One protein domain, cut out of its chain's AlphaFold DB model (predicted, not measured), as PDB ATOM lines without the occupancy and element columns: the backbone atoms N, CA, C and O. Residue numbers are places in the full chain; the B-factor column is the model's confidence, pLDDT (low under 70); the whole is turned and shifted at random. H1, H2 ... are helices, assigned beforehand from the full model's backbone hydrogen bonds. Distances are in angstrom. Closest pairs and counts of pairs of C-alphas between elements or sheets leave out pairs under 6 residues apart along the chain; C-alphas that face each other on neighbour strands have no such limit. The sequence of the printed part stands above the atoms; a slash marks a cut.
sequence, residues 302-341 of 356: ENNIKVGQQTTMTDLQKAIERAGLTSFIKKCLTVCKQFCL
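What this domain is: This is residues 302 to 341 of the 356 residues of the protein "ABC transporter ATP-binding protein" of Oenococcus sicerae (UniProt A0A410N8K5). Two helices, H2 and the longer H3, meet near their ends as an open V, with the short helix H1 beside H2. Residues 330 to 341, of which 330 to 339 belong to H3, stick out as a free arm. The printed part has 40 residues with three named helices, H1, H2 and H3 in chain order, and no named strand; the class is all helix. It is loose, with a radius of gyration of the C-alphas of 11.7 A, and elongated, spanning 33 by 21 by 13 A.

How they stand to each other: H1, residues 302 to 306, and H2, residues 313 to 322, only just touch, with 3 pairs of C-alphas within 8 A; the closest C-alphas are those of Ile 305 and Leu 316, 7.8 A apart. H2 and H3, residues 326 to 339, are close but not clearly touching; their closest C-alphas, of Ile 320 and Thr 326, are 5.9 A apart. They run opposite ways at a steep tilt of 67 degrees. H1 and H3 are apart. In H1, H2 and H3 every O i to N i+4 pair is within hydrogen-bond range.

Where its parts are: H1 begins at C-alpha 302 (-10.514, -10.378, 0.079) and measures 6.2 A from first to last C-alpha. H2 measures 14.3 A. H3 measures 19.8 A and ends at C-alpha 339 (-2.079, -25.143, 8.296).

The domain as a whole: The C-alphas farthest apart, of Gln 310 and Leu 341, are 32.6 A apart. The printed part has no cut. The link from H1 to H2 is short, and that from H2 to H3 is tight. Residues 333 to 341 have pLDDT under 70.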
ATOM      1  N   GLU A 302      -9.452 -11.379   0.177       84.00
ATOM      2  CA  GLU A 302     -10.514 -10.378   0.079       84.00
ATOM      3  C   GLU A 302      -9.954  -8.972  -0.172       84.00
ATOM      4  O   GLU A 302     -10.379  -8.306  -1.118       84.00
ATOM      5  N   ASN A 303      -8.976  -8.540   0.627       84.50
ATOM      6  CA  ASN A 303      -8.373  -7.215   0.486       84.50
ATOM      7  C   ASN A 303      -7.582  -7.082  -0.818       84.50
ATOM      8  O   ASN A 303      -7.655  -6.043  -1.471       84.50
ATOM      9  N   ASN A 304      -6.906  -8.150  -1.249       85.50
ATOM     10  CA  ASN A 304      -6.221  -8.196  -2.541       85.50
ATOM     11  C   ASN A 304      -7.172  -8.117  -3.744       85.50
ATOM     12  O   ASN A 304      -6.770  -7.626  -4.791       85.50
ATOM     13  N   ILE A 305      -8.418  -8.589  -3.625       84.62
ATOM     14  CA  ILE A 305      -9.412  -8.448  -4.700       84.62
ATOM     15  C   ILE A 305     -10.054  -7.056  -4.670       84.62
ATOM     16  O   ILE A 305     -10.318  -6.484  -5.725       84.62
ATOM     17  N   LYS A 306     -10.308  -6.499  -3.480       84.19
ATOM     18  CA  LYS A 306     -10.950  -5.184  -3.330       84.19
ATOM     19  C   LYS A 306     -10.016  -4.010  -3.625       84.19
ATOM     20  O   LYS A 306     -10.494  -3.002  -4.124       84.19
ATOM     21  N   VAL A 307      -8.732  -4.105  -3.269       82.00
ATOM     22  CA  VAL A 307      -7.696  -3.055  -3.419       82.00
ATOM     23  C   VAL A 307      -8.247  -1.642  -3.156       82.00
ATOM     24  O   VAL A 307      -8.296  -0.790  -4.038       82.00
ATOM     25  N   GLY A 308      -8.741  -1.409  -1.937       72.12
ATOM     26  CA  GLY A 308      -9.263  -0.101  -1.515       72.12
ATOM     27  C   GLY A 308     -10.671   0.257  -2.013       72.12
ATOM     28  O   GLY A 308     -11.211   1.278  -1.589       72.12
ATOM     29  N   GLN A 309     -11.309  -0.570  -2.846       78.81
ATOM     30  CA  GLN A 309     -12.694  -0.361  -3.276       78.81
ATOM     31  C   GLN A 309     -13.696  -0.812  -2.206       78.81
ATOM     32  O   GLN A 309     -13.602  -1.897  -1.625       78.81
ATOM     33  N   GLN A 310     -14.715   0.019  -1.985       80.12
ATOM     34  CA  GLN A 310     -15.861  -0.325  -1.148       80.12
ATOM     35  C   GLN A 310     -16.812  -1.223  -1.952       80.12
ATOM     36  O   GLN A 310     -17.627  -0.746  -2.738       80.12
ATOM     37  N   THR A 311     -16.689  -2.542  -1.787       81.94
ATOM     38  CA  THR A 311     -17.500  -3.540  -2.507       81.94
ATOM     39  C   THR A 311     -18.214  -4.481  -1.540       81.94
ATOM     40  O   THR A 311     -17.641  -4.924  -0.539       81.94
ATOM     41  N   THR A 312     -19.471  -4.819  -1.852       86.94
ATOM     42  CA  THR A 312     -20.266  -5.759  -1.051       86.94
ATOM     43  C   THR A 312     -19.732  -7.189  -1.171       86.94
ATOM     44  O   THR A 312     -19.174  -7.580  -2.198       86.94
ATOM     45  N   MET A 313     -19.944  -8.012  -0.139       83.31
ATOM     46  CA  MET A 313     -19.572  -9.438  -0.175       83.31
ATOM     47  C   MET A 313     -20.232 -10.190  -1.332       83.31
ATOM     48  O   MET A 313     -19.619 -11.046  -1.962       83.31
ATOM     49  N   THR A 314     -21.472  -9.830  -1.648       87.88
ATOM     50  CA  THR A 314     -22.223 -10.384  -2.773       87.88
ATOM     51  C   THR A 314     -21.560 -10.117  -4.119       87.88
ATOM     52  O   THR A 314     -21.501 -11.014  -4.957       87.88
ATOM     53  N   ASP A 315     -21.049  -8.907  -4.343       87.06
ATOM     54  CA  ASP A 315     -20.405  -8.559  -5.613       87.06
ATOM     55  C   ASP A 315     -19.008  -9.168  -5.717       87.06
ATOM     56  O   ASP A 315     -18.638  -9.672  -6.779       87.06
ATOM     57  N   LEU A 316     -18.284  -9.231  -4.596       85.75
ATOM     58  CA  LEU A 316     -17.018  -9.950  -4.501       85.75
ATOM     59  C   LEU A 316     -17.187 -11.431  -4.870       85.75
ATOM     60  O   LEU A 316     -16.426 -11.963  -5.678       85.75
ATOM     61  N   GLN A 317     -18.210 -12.094  -4.328       86.56
ATOM     62  CA  GLN A 317     -18.471 -13.499  -4.627       86.56
ATOM     63  C   GLN A 317     -18.813 -13.711  -6.109       86.56
ATOM     64  O   GLN A 317     -18.261 -14.612  -6.741       86.56
ATOM     65  N   LYS A 318     -19.647 -12.845  -6.698       88.75
ATOM     66  CA  LYS A 318     -19.945 -12.887  -8.140       88.75
ATOM     67  C   LYS A 318     -18.691 -12.685  -8.994       88.75
ATOM     68  O   LYS A 318     -18.558 -13.326 -10.034       88.75
ATOM     69  N   ALA A 319     -17.783 -11.797  -8.586       86.56
ATOM     70  CA  ALA A 319     -16.522 -11.570  -9.289       86.56
ATOM     71  C   ALA A 319     -15.618 -12.815  -9.237       86.56
ATOM     72  O   ALA A 319     -15.121 -13.250 -10.274       86.56
ATOM     73  N   ILE A 320     -15.488 -13.442  -8.062       86.81
ATOM     74  CA  ILE A 320     -14.752 -14.704  -7.865       86.81
ATOM     75  C   ILE A 320     -15.326 -15.826  -8.738       86.81
ATOM     76  O   ILE A 320     -14.573 -16.572  -9.369       86.81
ATOM     77  N   GLU A 321     -16.655 -15.934  -8.798       90.38
ATOM     78  CA  GLU A 321     -17.347 -16.927  -9.620       90.38
ATOM     79  C   GLU A 321     -17.097 -16.700 -11.114       90.38
ATOM     80  O   GLU A 321     -16.737 -17.639 -11.823       90.38
ATOM     81  N   ARG A 322     -17.200 -15.453 -11.591       89.44
ATOM     82  CA  ARG A 322     -16.918 -15.096 -12.992       89.44
ATOM     83  C   ARG A 322     -15.457 -15.307 -13.383       89.44
ATOM     84  O   ARG A 322     -15.190 -15.647 -14.530       89.44
ATOM     85  N   ALA A 323     -14.534 -15.121 -12.444       86.44
ATOM     86  CA  ALA A 323     -13.111 -15.382 -12.642       86.44
ATOM     87  C   ALA A 323     -12.757 -16.882 -12.594       86.44
ATOM     88  O   ALA A 323     -11.618 -17.248 -12.868       86.44
ATOM     89  N   GLY A 324     -13.703 -17.761 -12.232       88.50
ATOM     90  CA  GLY A 324     -13.459 -19.199 -12.108       88.50
ATOM     91  C   GLY A 324     -12.614 -19.589 -10.889       88.50
ATOM     92  O   GLY A 324     -12.076 -20.693 -10.842       88.50
ATOM     93  N   LEU A 325     -12.499 -18.712  -9.886       87.69
ATOM     94  CA  LEU A 325     -11.613 -18.900  -8.729       87.69
ATOM     95  C   LEU A 325     -12.293 -19.581  -7.529       87.69
ATOM     96  O   LEU A 325     -11.633 -19.891  -6.534       87.69
ATOM     97  N   THR A 326     -13.598 -19.857  -7.601       87.12
ATOM     98  CA  THR A 326     -14.395 -20.386  -6.479       87.12
ATOM     99  C   THR A 326     -13.837 -21.688  -5.899       87.12
ATOM    100  O   THR A 326     -13.771 -21.849  -4.679       87.12
ATOM    101  N   SER A 327     -13.436 -22.635  -6.751       85.38
ATOM    102  CA  SER A 327     -12.898 -23.932  -6.318       85.38
ATOM    103  C   SER A 327     -11.521 -23.790  -5.664       85.38
ATOM    104  O   SER A 327     -11.261 -24.409  -4.631       85.38
ATOM    105  N   PHE A 328     -10.666 -22.931  -6.225       84.56
ATOM    106  CA  PHE A 328      -9.330 -22.644  -5.712       84.56
ATOM    107  C   PHE A 328      -9.387 -22.000  -4.324       84.56
ATOM    108  O   PHE A 328      -8.775 -22.504  -3.383       84.56
ATOM    109  N   ILE A 329     -10.200 -20.952  -4.161       85.31
ATOM    110  CA  ILE A 329     -10.331 -20.236  -2.885       85.31
ATOM    111  C   ILE A 329     -10.914 -21.151  -1.799       85.31
ATOM    112  O   ILE A 329     -10.389 -21.189  -0.685       85.31
ATOM    113  N   LYS A 330     -11.936 -21.962  -2.116       83.31
ATOM    114  CA  LYS A 330     -12.489 -22.956  -1.175       83.31
ATOM    115  C   LYS A 330     -11.428 -23.957  -0.707       83.31
ATOM    116  O   LYS A 330     -11.347 -24.260   0.486       83.31
ATOM    117  N   LYS A 331     -10.594 -24.450  -1.626       81.81
ATOM    118  CA  LYS A 331      -9.503 -25.376  -1.301       81.81
ATOM    119  C   LYS A 331      -8.450 -24.705  -0.415       81.81
ATOM    120  O   LYS A 331      -8.081 -25.286   0.600       81.81
ATOM    121  N   CYS A 332      -8.046 -23.472  -0.720       71.62
ATOM    122  CA  CYS A 332      -7.110 -22.704   0.107       71.62
ATOM    123  C   CYS A 332      -7.653 -22.421   1.514       71.62
ATOM    124  O   CYS A 332      -6.915 -22.574   2.478       71.62
ATOM    125  N   LEU A 333      -8.941 -22.104   1.672       64.81
ATOM    126  CA  LEU A 333      -9.569 -21.926   2.992       64.81
ATOM    127  C   LEU A 333      -9.607 -23.227   3.809       64.81
ATOM    128  O   LEU A 333      -9.489 -23.199   5.034       64.81
ATOM    129  N   THR A 334      -9.731 -24.373   3.135       56.44
ATOM    130  CA  THR A 334      -9.714 -25.697   3.777       56.44
ATOM    131  C   THR A 334      -8.291 -26.074   4.201       56.44
ATOM    132  O   THR A 334      -8.076 -26.516   5.327       56.44
ATOM    133  N   VAL A 335      -7.303 -25.810   3.341       53.72
ATOM    134  CA  VAL A 335      -5.877 -26.027   3.627       53.72
ATOM    135  C   VAL A 335      -5.361 -25.055   4.693       53.72
ATOM    136  O   VAL A 335      -4.586 -25.467   5.546       53.72
ATOM    137  N   CYS A 336      -5.830 -23.806   4.731       47.59
ATOM    138  CA  CYS A 336      -5.430 -22.818   5.738       47.59
ATOM    139  C   CYS A 336      -5.988 -23.154   7.135       47.59
ATOM    140  O   CYS A 336      -5.286 -22.996   8.132       47.59
ATOM    141  N   LYS A 337      -7.189 -23.753   7.226       38.28
ATOM    142  CA  LYS A 337      -7.662 -24.372   8.483       38.28
ATOM    143  C   LYS A 337      -6.789 -25.549   8.935       38.28
ATOM    144  O   LYS A 337      -6.685 -25.788  10.132       38.28
ATOM    145  N   GLN A 338      -6.147 -26.253   8.005       34.81
ATOM    146  CA  GLN A 338      -5.247 -27.371   8.305       34.81
ATOM    147  C   GLN A 338      -3.806 -26.909   8.602       34.81
ATOM    148  O   GLN A 338      -3.113 -27.536   9.398       34.81
ATOM    149  N   PHE A 339      -3.383 -25.769   8.048       32.38
ATOM    150  CA  PHE A 339      -2.079 -25.143   8.296       32.38
ATOM    151  C   PHE A 339      -2.034 -24.290   9.570       32.38
ATOM    152  O   PHE A 339      -0.971 -24.182  10.178       32.38
ATOM    153  N   CYS A 340      -3.171 -23.771  10.046       31.05
ATOM    154  CA  CYS A 340      -3.238 -23.082  11.341       31.05
ATOM    155  C   CYS A 340      -2.945 -24.030  12.530       31.05
ATOM    156  O   CYS A 340      -2.581 -23.575  13.609       31.05
ATOM    157  N   LEU A 341      -3.015 -25.356  12.325       33.53
ATOM    158  CA  LEU A 341      -2.613 -26.359  13.321       33.53
ATOM    159  C   LEU A 341      -1.143 -26.824  13.191       33.53
ATOM    160  O   LEU A 341      -0.662 -27.543  14.061       33.53
TER     161      LEU A 341